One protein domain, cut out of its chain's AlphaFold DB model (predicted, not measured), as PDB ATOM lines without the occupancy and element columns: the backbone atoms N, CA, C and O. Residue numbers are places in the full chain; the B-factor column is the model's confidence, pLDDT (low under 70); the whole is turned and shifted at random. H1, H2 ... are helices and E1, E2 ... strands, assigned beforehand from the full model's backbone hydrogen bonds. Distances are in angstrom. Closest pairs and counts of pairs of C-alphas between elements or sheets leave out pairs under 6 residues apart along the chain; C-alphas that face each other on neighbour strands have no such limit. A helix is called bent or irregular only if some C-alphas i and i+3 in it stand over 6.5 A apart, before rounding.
ATOM      1  N   LEU A 130     -18.540  32.901  33.796       61.66
ATOM      2  CA  LEU A 130     -17.415  32.514  32.956       61.66
ATOM      3  C   LEU A 130     -16.939  31.068  33.108       61.66
ATOM      4  O   LEU A 130     -16.711  30.416  32.096       61.66
ATOM      5  N   GLU A 131     -16.845  30.529  34.328       69.62
ATOM      6  CA  GLU A 131     -16.240  29.201  34.551       69.62
ATOM      7  C   GLU A 131     -16.965  28.068  33.798       69.62
ATOM      8  O   GLU A 131     -16.323  27.121  33.357       69.62
ATOM      9  N   LYS A 132     -18.278  28.196  33.541       65.69
ATOM     10  CA  LYS A 132     -19.015  27.231  32.697       65.69
ATOM     11  C   LYS A 132     -18.588  27.256  31.231       65.69
ATOM     12  O   LYS A 132     -18.634  26.226  30.576       65.69
ATOM     13  N   MET A 133     -18.246  28.430  30.707       70.12
ATOM     14  CA  MET A 133     -17.871  28.605  29.302       70.12
ATOM     15  C   MET A 133     -16.370  28.359  29.105       70.12
ATOM     16  O   MET A 133     -15.971  27.831  28.072       70.12
ATOM     17  N   TRP A 134     -15.560  28.684  30.120       84.75
ATOM     18  CA  TRP A 134     -14.148  28.311  30.195       84.75
ATOM     19  C   TRP A 134     -13.981  26.792  30.203       84.75
ATOM     20  O   TRP A 134     -13.199  26.282  29.408       84.75
ATOM     21  N   GLN A 135     -14.790  26.075  30.997       80.19
ATOM     22  CA  GLN A 135     -14.837  24.614  30.958       80.19
ATOM     23  C   GLN A 135     -15.061  24.106  29.527       80.19
ATOM     24  O   GLN A 135     -14.234  23.361  29.041       80.19
ATOM     25  N   THR A 136     -16.081  24.574  28.803       78.38
ATOM     26  CA  THR A 136     -16.379  24.049  27.453       78.38
ATOM     27  C   THR A 136     -15.328  24.380  26.392       78.38
ATOM     28  O   THR A 136     -15.092  23.562  25.507       78.38
ATOM     29  N   ALA A 137     -14.679  25.544  26.461       80.38
ATOM     30  CA  ALA A 137     -13.526  25.792  25.598       80.38
ATOM     31  C   ALA A 137     -12.352  24.877  25.981       80.38
ATOM     32  O   ALA A 137     -11.738  24.310  25.092       80.38
ATOM     33  N   SER A 138     -12.085  24.663  27.279       87.69
ATOM     34  CA  SER A 138     -11.081  23.695  27.750       87.69
ATOM     35  C   SER A 138     -11.391  22.269  27.297       87.69
ATOM     36  O   SER A 138     -10.486  21.612  26.807       87.69
ATOM     37  N   ASP A 139     -12.639  21.809  27.430       80.88
ATOM     38  CA  ASP A 139     -13.084  20.464  27.044       80.88
ATOM     39  C   ASP A 139     -12.680  20.181  25.584       80.88
ATOM     40  O   ASP A 139     -12.083  19.151  25.286       80.88
ATOM     41  N   ALA A 140     -12.931  21.147  24.691       82.94
ATOM     42  CA  ALA A 140     -12.637  21.034  23.265       82.94
ATOM     43  C   ALA A 140     -11.176  21.359  22.880       82.94
ATOM     44  O   ALA A 140     -10.703  20.871  21.858       82.94
ATOM     45  N   LEU A 141     -10.449  22.169  23.663       85.81
ATOM     46  CA  LEU A 141      -9.009  22.412  23.472       85.81
ATOM     47  C   LEU A 141      -8.177  21.194  23.907       85.81
ATOM     48  O   LEU A 141      -7.211  20.849  23.233       85.81
ATOM     49  N   ASP A 142      -8.569  20.529  24.997       84.94
ATOM     50  CA  ASP A 142      -7.942  19.291  25.471       84.94
ATOM     51  C   ASP A 142      -8.237  18.123  24.503       84.94
ATOM     52  O   ASP A 142      -7.329  17.372  24.156       84.94
ATOM     53  N   GLU A 143      -9.470  18.004  23.990       81.56
ATOM     54  CA  GLU A 143      -9.838  17.017  22.955       81.56
ATOM     55  C   GLU A 143      -9.098  17.267  21.624       81.56
ATOM     56  O   GLU A 143      -8.578  16.336  21.005       81.56
ATOM     57  N   LEU A 144      -8.965  18.533  21.207       81.75
ATOM     58  CA  LEU A 144      -8.151  18.904  20.046       81.75
ATOM     59  C   LEU A 144      -6.667  18.550  20.260       81.75
ATOM     60  O   LEU A 144      -6.034  18.059  19.328       81.75
ATOM     61  N   LEU A 145      -6.134  18.716  21.479       84.06
ATOM     62  CA  LEU A 145      -4.769  18.314  21.842       84.06
ATOM     63  C   LEU A 145      -4.568  16.790  21.798       84.06
ATOM     64  O   LEU A 145      -3.532  16.331  21.314       84.06
ATOM     65  N   GLU A 146      -5.537  15.986  22.246       81.25
ATOM     66  CA  GLU A 146      -5.472  14.523  22.082       81.25
ATOM     67  C   GLU A 146      -5.411  14.131  20.594       81.25
ATOM     68  O   GLU A 146      -4.663  13.227  20.217       81.25
ATOM     69  N   HIS A 147      -6.110  14.871  19.727       78.12
ATOM     70  CA  HIS A 147      -6.048  14.716  18.271       78.12
ATOM     71  C   HIS A 147      -4.830  15.367  17.594       78.12
ATOM     72  O   HIS A 147      -4.585  15.108  16.414       78.12
ATOM     73  N   CYS A 148      -4.008  16.143  18.309       78.06
ATOM     74  CA  CYS A 148      -2.757  16.681  17.774       78.06
ATOM     75  C   CYS A 148      -1.664  15.618  17.595       78.06
ATOM     76  O   CYS A 148      -0.708  15.882  16.865       78.06
ATOM     77  N   SER A 149      -1.762  14.435  18.220       76.19
ATOM     78  CA  SER A 149      -0.713  13.407  18.137       76.19
ATOM     79  C   SER A 149      -1.236  11.982  17.950       76.19
ATOM     80  O   SER A 149      -2.222  11.570  18.551       76.19
ATOM     81  N   GLU A 150      -0.521  11.189  17.152       70.06
ATOM     82  CA  GLU A 150      -0.724   9.748  17.032       70.06
ATOM     83  C   GLU A 150       0.484   8.995  17.597       70.06
ATOM     84  O   GLU A 150       1.599   9.039  17.065       70.06
ATOM     85  N   GLN A 151       0.258   8.252  18.683       61.72
ATOM     86  CA  GLN A 151       1.247   7.318  19.207       61.72
ATOM     87  C   GLN A 151       1.121   5.978  18.475       61.72
ATOM     88  O   GLN A 151       0.193   5.200  18.707       61.72
ATOM     89  N   SER A 152       2.086   5.679  17.603       56.81
ATOM     90  CA  SER A 152       2.075   4.424  16.849       56.81
ATOM     91  C   SER A 152       2.117   3.200  17.784       56.81
ATOM     92  O   SER A 152       2.856   3.160  18.772       56.81
ATOM     93  N   SER A 153       1.295   2.181  17.514       48.81
ATOM     94  CA  SER A 153       1.059   1.101  18.483       48.81
ATOM     95  C   SER A 153       2.316   0.269  18.773       48.81
ATOM     96  O   SER A 153       3.001  -0.203  17.868       48.81
ATOM     97  N   GLU A 169       8.645   0.719  22.207       57.81
ATOM     98  CA  GLU A 169       7.688   1.824  22.361       57.81
ATOM     99  C   GLU A 169       7.503   2.582  21.049       57.81
ATOM    100  O   GLU A 169       8.334   2.491  20.146       57.81
ATOM    101  N   GLY A 170       6.349   3.235  20.933       59.81
ATOM    102  CA  GLY A 170       5.894   3.836  19.693       59.81
ATOM    103  C   GLY A 170       6.522   5.194  19.440       59.81
ATOM    104  O   GLY A 170       6.452   6.078  20.289       59.81
ATOM    105  N   GLU A 171       7.055   5.368  18.237       65.44
ATOM    106  CA  GLU A 171       7.274   6.675  17.626       65.44
ATOM    107  C   GLU A 171       5.975   7.506  17.721       65.44
ATOM    108  O   GLU A 171       4.909   7.021  17.318       65.44
ATOM    109  N   VAL A 172       6.074   8.722  18.273       66.56
ATOM    110  CA  VAL A 172       4.991   9.721  18.314       66.56
ATOM    111  C   VAL A 172       5.129  10.627  17.094       66.56
ATOM    112  O   VAL A 172       6.218  11.135  16.820       66.56
ATOM    113  N   GLN A 173       4.033  10.813  16.365       74.62
ATOM    114  CA  GLN A 173       3.927  11.747  15.242       74.62
ATOM    115  C   GLN A 173       2.792  12.740  15.518       74.62
ATOM    116  O   GLN A 173       1.890  12.418  16.292       74.62
ATOM    117  N   TYR A 174       2.831  13.931  14.918       79.88
ATOM    118  CA  TYR A 174       1.838  14.986  15.170       79.88
ATOM    119  C   TYR A 174       1.108  15.441  13.902       79.88
ATOM    120  O   TYR A 174       1.677  15.421  12.814       79.88
ATOM    121  N   HIS A 175      -0.142  15.874  14.046       82.69
ATOM    122  CA  HIS A 175      -0.974  16.372  12.948       82.69
ATOM    123  C   HIS A 175      -0.843  17.898  12.829       82.69
ATOM    124  O   HIS A 175      -1.381  18.642  13.648       82.69
ATOM    125  N   GLU A 176      -0.129  18.365  11.798       79.56
ATOM    126  CA  GLU A 176       0.269  19.775  11.610       79.56
ATOM    127  C   GLU A 176      -0.927  20.750  11.625       79.56
ATOM    128  O   GLU A 176      -0.898  21.759  12.331       79.56
ATOM    129  N   ASP A 177      -2.015  20.423  10.917       79.38
ATOM    130  CA  ASP A 177      -3.212  21.277  10.841       79.38
ATOM    131  C   ASP A 177      -3.959  21.376  12.191       79.38
ATOM    132  O   ASP A 177      -4.497  22.434  12.523       79.38
ATOM    133  N   ALA A 178      -3.975  20.303  12.993       78.38
ATOM    134  CA  ALA A 178      -4.647  20.278  14.297       78.38
ATOM    135  C   ALA A 178      -3.866  21.081  15.351       78.38
ATOM    136  O   ALA A 178      -4.454  21.873  16.083       78.38
ATOM    137  N   VAL A 179      -2.534  20.941  15.369       83.00
ATOM    138  CA  VAL A 179      -1.635  21.764  16.201       83.00
ATOM    139  C   VAL A 179      -1.742  23.246  15.816       83.00
ATOM    140  O   VAL A 179      -1.831  24.109  16.688       83.00
ATOM    141  N   THR A 180      -1.814  23.546  14.514       82.81
ATOM    142  CA  THR A 180      -1.999  24.915  13.999       82.81
ATOM    143  C   THR A 180      -3.322  25.532  14.467       82.81
ATOM    144  O   THR A 180      -3.335  26.680  14.913       82.81
ATOM    145  N   LEU A 181      -4.427  24.775  14.411       83.19
ATOM    146  CA  LEU A 181      -5.727  25.225  14.922       83.19
ATOM    147  C   LEU A 181      -5.689  25.455  16.441       83.19
ATOM    148  O   LEU A 181      -6.182  26.475  16.917       83.19
ATOM    149  N   LEU A 182      -5.082  24.537  17.198       84.12
ATOM    150  CA  LEU A 182      -5.006  24.630  18.654       84.12
ATOM    151  C   LEU A 182      -4.239  25.882  19.110       84.12
ATOM    152  O   LEU A 182      -4.725  26.602  19.983       84.12
ATOM    153  N   HIS A 183      -3.103  26.200  18.478       84.50
ATOM    154  CA  HIS A 183      -2.360  27.433  18.759       84.50
ATOM    155  C   HIS A 183      -3.202  28.703  18.540       84.50
ATOM    156  O   HIS A 183      -3.190  29.582  19.403       84.50
ATOM    157  N   ASP A 184      -3.944  28.816  17.430       82.75
ATOM    158  CA  ASP A 184      -4.789  29.993  17.170       82.75
ATOM    159  C   ASP A 184      -5.935  30.106  18.186       82.75
ATOM    160  O   ASP A 184      -6.154  31.174  18.765       82.75
ATOM    161  N   LEU A 185      -6.626  29.002  18.482       81.94
ATOM    162  CA  LEU A 185      -7.733  29.003  19.440       81.94
ATOM    163  C   LEU A 185      -7.275  29.353  20.869       81.94
ATOM    164  O   LEU A 185      -7.980  30.079  21.574       81.94
ATOM    165  N   VAL A 186      -6.079  28.920  21.288       84.25
ATOM    166  CA  VAL A 186      -5.474  29.320  22.573       84.25
ATOM    167  C   VAL A 186      -5.057  30.799  22.562       84.25
ATOM    168  O   VAL A 186      -5.359  31.529  23.511       84.25
ATOM    169  N   ALA A 187      -4.436  31.280  21.479       79.88
ATOM    170  CA  ALA A 187      -4.025  32.679  21.341       79.88
ATOM    171  C   ALA A 187      -5.219  33.655  21.325       79.88
ATOM    172  O   ALA A 187      -5.149  34.737  21.909       79.88
ATOM    173  N   ASN A 188      -6.353  33.270  20.730       78.19
ATOM    174  CA  ASN A 188      -7.569  34.089  20.718       78.19
ATOM    175  C   ASN A 188      -8.228  34.202  22.111       78.19
ATOM    176  O   ASN A 188      -8.849  35.227  22.417       78.19
ATOM    177  N   ILE A 189      -8.052  33.213  22.999       76.12
ATOM    178  CA  ILE A 189      -8.445  33.330  24.417       76.12
ATOM    179  C   ILE A 189      -7.495  34.277  25.165       76.12
ATOM    180  O   ILE A 189      -7.966  35.134  25.911       76.12
ATOM    181  N   GLN A 190      -6.183  34.197  24.921       78.00
ATOM    182  CA  GLN A 190      -5.212  35.148  25.485       78.00
ATOM    183  C   GLN A 190      -5.512  36.594  25.035       78.00
ATOM    184  O   GLN A 190      -5.535  37.501  25.865       78.00
ATOM    185  N   ALA A 191      -5.887  36.803  23.766       65.38
ATOM    186  CA  ALA A 191      -6.385  38.075  23.216       65.38
ATOM    187  C   ALA A 191      -7.804  38.479  23.707       65.38
ATOM    188  O   ALA A 191      -8.451  39.377  23.150       65.38
ATOM    189  N   SER A 192      -8.308  37.812  24.747       65.44
ATOM    190  CA  SER A 192      -9.620  38.047  25.357       65.44
ATOM    191  C   SER A 192      -9.577  38.228  26.880       65.44
ATOM    192  O   SER A 192     -10.637  38.314  27.499       65.44
ATOM    193  N   LEU A 193      -8.386  38.337  27.478       66.44
ATOM    194  CA  LEU A 193      -8.183  38.697  28.887       66.44
ATOM    195  C   LEU A 193      -7.872  40.206  29.048       66.44
ATOM    196  O   LEU A 193      -7.399  40.830  28.097       66.44
ATOM    197  N   PRO A 194      -8.160  40.819  30.216       57.41
ATOM    198  CA  PRO A 194      -7.982  42.258  30.434       57.41
ATOM    199  C   PRO A 194      -6.549  42.661  30.820       57.41
ATOM    200  O   PRO A 194      -5.752  41.844  31.273       57.41
ATOM    201  N   ASP A 195      -6.279  43.968  30.751       47.56
ATOM    202  CA  ASP A 195      -4.999  44.642  31.045       47.56
ATOM    203  C   ASP A 195      -4.428  44.348  32.447       47.56
ATOM    204  O   ASP A 195      -3.228  44.477  32.687       47.56
ATOM    205  N   THR A 196      -5.301  43.994  33.393       47.12
ATOM    206  CA  THR A 196      -4.978  43.716  34.795       47.12
ATOM    207  C   THR A 196      -5.773  42.516  35.302       47.12
ATOM    208  O   THR A 196      -7.009  42.536  35.337       47.12
ATOM    209  N   LEU A 197      -5.065  41.470  35.741       55.38
ATOM    210  CA  LEU A 197      -5.661  40.245  36.282       55.38
ATOM    211  C   LEU A 197      -6.019  40.442  37.761       55.38
ATOM    212  O   LEU A 197      -5.325  40.033  38.681       55.38
ATOM    213  N   GLU A 198      -7.135  41.142  37.956       53.38
ATOM    214  CA  GLU A 198      -7.721  41.497  39.255       53.38
ATOM    215  C   GLU A 198      -8.568  40.371  39.873       53.38
ATOM    216  O   GLU A 198      -9.265  40.611  40.863       53.38
ATOM    217  N   ASP A 199      -8.580  39.175  39.275       60.44
ATOM    218  CA  ASP A 199      -9.357  38.012  39.710       60.44
ATOM    219  C   ASP A 199      -8.576  36.708  39.477       60.44
ATOM    220  O   ASP A 199      -8.183  36.413  38.346       60.44
ATOM    221  N   GLU A 200      -8.442  35.913  40.540       67.56
ATOM    222  CA  GLU A 200      -7.838  34.569  40.579       67.56
ATOM    223  C   GLU A 200      -8.387  33.639  39.481       67.56
ATOM    224  O   GLU A 200      -7.699  32.755  38.965       67.56
ATOM    225  N   PHE A 201      -9.643  33.843  39.075       69.31
ATOM    226  CA  PHE A 201     -10.252  33.087  37.992       69.31
ATOM    227  C   PHE A 201      -9.641  33.399  36.613       69.31
ATOM    228  O   PHE A 201      -9.506  32.497  35.786       69.31
ATOM    229  N   LEU A 202      -9.266  34.653  36.352       70.25
ATOM    230  CA  LEU A 202      -8.691  35.062  35.067       70.25
ATOM    231  C   LEU A 202      -7.209  34.670  34.970       70.25
ATOM    232  O   LEU A 202      -6.751  34.295  33.892       70.25
ATOM    233  N   GLU A 203      -6.492  34.662  36.099       75.88
ATOM    234  CA  GLU A 203      -5.133  34.108  36.204       75.88
ATOM    235  C   GLU A 203      -5.105  32.625  35.789       75.88
ATOM    236  O   GLU A 203      -4.298  32.238  34.944       75.88
ATOM    237  N   ARG A 204      -6.065  31.817  36.263       79.12
ATOM    238  CA  ARG A 204      -6.212  30.394  35.884       79.12
ATOM    239  C   ARG A 204      -6.473  30.154  34.389       79.12
ATOM    240  O   ARG A 204      -6.127  29.084  33.888       79.12
ATOM    241  N   ILE A 205      -7.102  31.096  33.677       80.44
ATOM    242  CA  ILE A 205      -7.251  31.000  32.211       80.44
ATOM    243  C   ILE A 205      -5.889  31.224  31.545       80.44
ATOM    244  O   ILE A 205      -5.473  30.423  30.710       80.44
ATOM    245  N   ALA A 206      -5.178  32.284  31.942       79.69
ATOM    246  CA  ALA A 206      -3.868  32.618  31.389       79.69
ATOM    247  C   ALA A 206      -2.827  31.505  31.618       79.69
ATOM    248  O   ALA A 206      -2.059  31.190  30.705       79.69
ATOM    249  N   GLU A 207      -2.833  30.887  32.804       86.62
ATOM    250  CA  GLU A 207      -1.944  29.780  33.177       86.62
ATOM    251  C   GLU A 207      -2.132  28.574  32.242       86.62
ATOM    252  O   GLU A 207      -1.207  28.217  31.512       86.62
ATOM    253  N   LYS A 208      -3.354  28.029  32.130       85.75
ATOM    254  CA  LYS A 208      -3.613  26.875  31.249       85.75
ATOM    255  C   LYS A 208      -3.358  27.178  29.768       85.75
ATOM    256  O   LYS A 208      -2.858  26.317  29.047       85.75
ATOM    257  N   CYS A 209      -3.678  28.382  29.293       86.12
ATOM    258  CA  CYS A 209      -3.335  28.775  27.924       86.12
ATOM    259  C   CYS A 209      -1.813  28.783  27.690       86.12
ATOM    260  O   CYS A 209      -1.369  28.484  26.587       86.12
ATOM    261  N   SER A 210      -1.009  29.094  28.710       86.88
ATOM    262  CA  SER A 210       0.456  29.056  28.617       86.88
ATOM    263  C   SER A 210       0.987  27.618  28.583       86.88
ATOM    264  O   SER A 210       1.839  27.306  27.750       86.88
ATOM    265  N   ASP A 211       0.431  26.723  29.406       84.94
ATOM    266  CA  ASP A 211       0.779  25.293  29.405       84.94
ATOM    267  C   ASP A 211       0.466  24.618  28.057       84.94
ATOM    268  O   ASP A 211       1.279  23.857  27.534       84.94
ATOM    269  N   LEU A 212      -0.692  24.927  27.457       84.50
ATOM    270  CA  LEU A 212      -1.091  24.380  26.155       84.50
ATOM    271  C   LEU A 212      -0.156  24.822  25.015       84.50
ATOM    272  O   LEU A 212       0.139  24.014  24.138       84.50
ATOM    273  N   VAL A 213       0.346  26.066  25.035       83.06
ATOM    274  CA  VAL A 213       1.328  26.547  24.042       83.06
ATOM    275  C   VAL A 213       2.634  25.758  24.136       83.06
ATOM    276  O   VAL A 213       3.120  25.279  23.114       83.06
ATOM    277  N   LEU A 214       3.160  25.552  25.349       84.06
ATOM    278  CA  LEU A 214       4.396  24.788  25.562       84.06
ATOM    279  C   LEU A 214       4.270  23.336  25.072       84.06
ATOM    280  O   LEU A 214       5.180  22.817  24.430       84.06
ATOM    281  N   LEU A 215       3.121  22.694  25.318       80.88
ATOM    282  CA  LEU A 215       2.849  21.334  24.841       80.88
ATOM    283  C   LEU A 215       2.779  21.246  23.306       80.88
ATOM    284  O   LEU A 215       3.219  20.249  22.730       80.88
ATOM    285  N   CYS A 216       2.261  22.275  22.634       80.81
ATOM    286  CA  CYS A 216       2.208  22.323  21.171       80.81
ATOM    287  C   CYS A 216       3.587  22.588  20.538       80.81
ATOM    288  O   CYS A 216       3.921  21.955  19.531       80.81
ATOM    289  N   ASP A 217       4.411  23.449  21.146       80.88
ATOM    290  CA  ASP A 217       5.801  23.684  20.728       80.88
ATOM    291  C   ASP A 217       6.640  22.393  20.844       80.88
ATOM    292  O   ASP A 217       7.353  22.015  19.906       80.88
ATOM    293  N   ASP A 218       6.499  21.662  21.958       79.38
ATOM    294  CA  ASP A 218       7.170  20.376  22.183       79.38
ATOM    295  C   ASP A 218       6.727  19.311  21.162       79.38
ATOM    296  O   ASP A 218       7.576  18.628  20.578       79.38
ATOM    297  N   LEU A 219       5.420  19.188  20.881       77.50
ATOM    298  CA  LEU A 219       4.901  18.281  19.844       77.50
ATOM    299  C   LEU A 219       5.442  18.631  18.449       77.50
ATOM    300  O   LEU A 219       5.849  17.732  17.707       77.50
ATOM    301  N   SER A 220       5.512  19.922  18.120       75.00
ATOM    302  CA  SER A 220       5.979  20.428  16.821       75.00
ATOM    303  C   SER A 220       7.451  20.106  16.528       75.00
ATOM    304  O   SER A 220       7.859  20.083  15.363       75.00
ATOM    305  N   SER A 221       8.244  19.789  17.559       73.75
ATOM    306  CA  SER A 221       9.628  19.306  17.422       73.75
ATOM    307  C   SER A 221       9.748  17.859  16.895       73.75
ATOM    308  O   SER A 221      10.844  17.417  16.537       73.75
ATOM    309  N   GLY A 222       8.632  17.117  16.844       69.19
ATOM    310  CA  GLY A 222       8.548  15.732  16.373       69.19
ATOM    311  C   GLY A 222       8.530  15.570  14.845       69.19
ATOM    312  O   GLY A 222       8.960  16.440  14.089       69.19
ATOM    313  N   GLN A 223       8.028  14.427  14.364       72.69
ATOM    314  CA  GLN A 223       7.804  14.201  12.928       72.69
ATOM    315  C   GLN A 223       6.324  14.393  12.555       72.69
ATOM    316  O   GLN A 223       5.466  13.810  13.223       72.69
ATOM    317  N   PRO A 224       6.014  15.146  11.482       75.06
ATOM    318  CA  PRO A 224       4.641  15.390  11.067       75.06
ATOM    319  C   PRO A 224       4.006  14.148  10.428       75.06
ATOM    320  O   PRO A 224       4.624  13.427   9.638       75.06
ATOM    321  N   SER A 225       2.738  13.940  10.754       68.25
ATOM    322  CA  SER A 225       1.833  12.921  10.243       68.25
ATOM    323  C   SER A 225       0.714  13.612   9.466       68.25
ATOM    324  O   SER A 225      -0.130  14.275  10.055       68.25
ATOM    325  N   GLY A 226       0.687  13.418   8.145       64.81
ATOM    326  CA  GLY A 226      -0.492  13.682   7.312       64.81
ATOM    327  C   GLY A 226      -1.110  15.084   7.421       64.81
ATOM    328  O   GLY A 226      -0.427  16.078   7.639       64.81
ATOM    329  N   ARG A 227      -2.423  15.135   7.173       60.75
ATOM    330  CA  ARG A 227      -3.304  16.300   7.324       60.75
ATOM    331  C   ARG A 227      -4.673  15.824   7.787       60.75
ATOM    332  O   ARG A 227      -5.138  14.783   7.315       60.75
ATOM    333  N   VAL A 228      -5.321  16.592   8.658       61.12
ATOM    334  CA  VAL A 228      -6.659  16.300   9.202       61.12
ATOM    335  C   VAL A 228      -7.664  17.293   8.613       61.12
ATOM    336  O   VAL A 228      -7.308  18.418   8.269       61.12
ATOM    337  N   CYS A 229      -8.923  16.887   8.438       60.31
ATOM    338  CA  CYS A 229      -9.942  17.791   7.912       60.31
ATOM    339  C   CYS A 229     -10.379  18.788   8.996       60.31
ATOM    340  O   CYS A 229     -11.077  18.427   9.936       60.31
ATOM    341  N   ILE A 230      -9.982  20.056   8.842       58.78
ATOM    342  CA  ILE A 230     -10.240  21.131   9.818       58.78
ATOM    343  C   ILE A 230     -11.741  21.284  10.138       58.78
ATOM    344  O   ILE A 230     -12.091  21.576  11.277       58.78
ATOM    345  N   ASN A 231     -12.627  21.021   9.171       60.12
ATOM    346  CA  ASN A 231     -14.082  21.144   9.332       60.12
ATOM    347  C   ASN A 231     -14.671  20.183  10.385       60.12
ATOM    348  O   ASN A 231     -15.711  20.478  10.968       60.12
ATOM    349  N   ASP A 232     -14.032  19.038  10.651       62.78
ATOM    350  CA  ASP A 232     -14.506  18.116  11.692       62.78
ATOM    351  C   ASP A 232     -14.271  18.690  13.112       62.78
ATOM    352  O   ASP A 232     -14.905  18.250  14.071       62.78
ATOM    353  N   PHE A 233     -13.441  19.738  13.245       69.12
ATOM    354  CA  PHE A 233     -13.207  20.489  14.486       69.12
ATOM    355  C   PHE A 233     -14.098  21.742  14.652       69.12
ATOM    356  O   PHE A 233     -13.926  22.469  15.635       69.12
ATOM    357  N   ASP A 234     -15.073  22.008  13.764       72.06
ATOM    358  CA  ASP A 234     -15.944  23.206  13.820       72.06
ATOM    359  C   ASP A 234     -16.574  23.429  15.212       72.06
ATOM    360  O   ASP A 234     -16.719  24.562  15.668       72.06
ATOM    361  N   GLY A 235     -16.900  22.349  15.934       62.72
ATOM    362  CA  GLY A 235     -17.438  22.406  17.296       62.72
ATOM    363  C   GLY A 235     -16.507  23.065  18.327       62.72
ATOM    364  O   GLY A 235     -17.005  23.776  19.206       62.72
ATOM    365  N   ALA A 236     -15.189  22.879  18.198       67.75
ATOM    366  CA  ALA A 236     -14.170  23.454  19.079       67.75
ATOM    367  C   ALA A 236     -13.972  24.949  18.798       67.75
ATOM    368  O   ALA A 236     -14.061  25.771  19.712       67.75
ATOM    369  N   THR A 237     -13.825  25.310  17.519       70.62
ATOM    370  CA  THR A 237     -13.778  26.707  17.050       70.62
ATOM    371  C   THR A 237     -14.983  27.491  17.561       70.62
ATOM    372  O   THR A 237     -14.858  28.604  18.075       70.62
ATOM    373  N   ASP A 238     -16.166  26.882  17.496       68.31
ATOM    374  CA  ASP A 238     -17.394  27.520  17.933       68.31
ATOM    375  C   ASP A 238     -17.523  27.570  19.468       68.31
ATOM    376  O   ASP A 238     -18.021  28.557  20.002       68.31
ATOM    377  N   ALA A 239     -17.028  26.572  20.213       65.44
ATOM    378  CA  ALA A 239     -16.938  26.620  21.679       65.44
ATOM    379  C   ALA A 239     -16.046  27.774  22.173       65.44
ATOM    380  O   ALA A 239     -16.461  28.545  23.044       65.44
ATOM    381  N   VAL A 240     -14.870  27.942  21.564       72.56
ATOM    382  CA  VAL A 240     -13.922  29.026  21.860       72.56
ATOM    383  C   VAL A 240     -14.508  30.388  21.473       72.56
ATOM    384  O   VAL A 240     -14.504  31.311  22.289       72.56
ATOM    385  N   ARG A 241     -15.128  30.506  20.290       70.75
ATOM    386  CA  ARG A 241     -15.846  31.718  19.852       70.75
ATOM    387  C   ARG A 241     -16.927  32.139  20.854       70.75
ATOM    388  O   ARG A 241     -16.939  33.288  21.296       70.75
ATOM    389  N   ARG A 242     -17.779  31.197  21.286       57.22
ATOM    390  CA  ARG A 242     -18.838  31.426  22.291       57.22
ATOM    391  C   ARG A 242     -18.264  31.852  23.652       57.22
ATOM    392  O   ARG A 242     -18.905  32.636  24.353       57.22
ATOM    393  N   LEU A 243     -17.088  31.352  24.049       65.12
ATOM    394  CA  LEU A 243     -16.386  31.786  25.266       65.12
ATOM    395  C   LEU A 243     -15.841  33.212  25.135       65.12
ATOM    396  O   LEU A 243     -15.989  33.994  26.068       65.12
ATOM    397  N   ILE A 244     -15.246  33.570  24.001       60.69
ATOM    398  CA  ILE A 244     -14.683  34.910  23.765       60.69
ATOM    399  C   ILE A 244     -15.784  35.981  23.735       60.69
ATOM    400  O   ILE A 244     -15.619  37.064  24.298       60.69
ATOM    401  N   GLU A 245     -16.946  35.654  23.171       57.91
ATOM    402  CA  GLU A 245     -18.179  36.442  23.308       57.91
ATOM    403  C   GLU A 245     -18.739  36.420  24.744       57.91
ATOM    404  O   GLU A 245     -19.489  37.304  25.156       57.91
ATOM    405  N   GLY A 246     -18.403  35.396  25.528       50.03
ATOM    406  CA  GLY A 246     -18.699  35.307  26.953       50.03
ATOM    407  C   GLY A 246     -17.871  36.270  27.796       50.03
ATOM    408  O   GLY A 246     -18.459  37.038  28.554       50.03
ATOM    409  N   LEU A 247     -16.544  36.264  27.613       58.59
ATOM    410  CA  LEU A 247     -15.519  37.076  28.297       58.59
ATOM    411  C   LEU A 247     -15.804  38.585  28.322       58.59
ATOM    412  O   LEU A 247     -15.212  39.304  29.119       58.59
ATOM    413  N   ARG A 248     -16.706  39.060  27.459       50.69
ATOM    414  CA  ARG A 248     -16.986  40.479  27.219       50.69
ATOM    415  C   ARG A 248     -18.373  40.920  27.723       50.69
ATOM    416  O   ARG A 248     -18.634  42.116  27.770       50.69
TER     417      ARG A 248
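AT A GLANCE: This is residues 130 to 153 and 169 to 248 of the 551 residues of an uncharacterized protein of Rhodospirillaceae bacterium BRH_c57 (UniProt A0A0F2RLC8). Four helices form an up-and-down bundle, each running against the one before, with H2 touching the other three and a small two-stranded antiparallel sheet, E1 - E2, at one end. The printed part has 104 residues, mostly helix, in the order H1 E1 E2 H2 H3 H4. It is compact, radius of gyration of the C-alphas 14.4 A, spanning 45 by 25 by 19 A.

IN THESE COORDINATES: H1, residues 130 to 146, 24.2 A, begins at C-alpha 130 (-17.415, 32.514, 32.956). E1 is 149 to 151, E2 172 to 174, H2 176 to 190, H3 200 to 220, 30.9 A. H4, residues 230 to 244, is irregular, with C-alphas 232 and 235 7.6 A apart, and it ends at C-alpha 244 (-14.683, 34.910, 23.765).

HOW THE PARTS SIT: H2 and H3 form a helical hairpin, closest C-alphas Val 186 and Cys 209, 5.8 A. H1 touches H4, closest C-alphas Ala 137 and Val 240, 5.0 A, at a shallow tilt of 24 degrees, opposite ways. H3 and H4 are apart. N 150 and O 173 of E1 and E2 are 2.8 A apart, within hydrogen-bond range. Every O i to N i+4 pair is within range in H2 and H3, 12 of 13 in H1, 8 of 11 in H4.

THE WHOLE: Residues 154 to 168 are cut out, leaving a 7.7 A C-alpha gap. No printed link is long. Confidence is under 70 in 42 residues, among them 191 to 201.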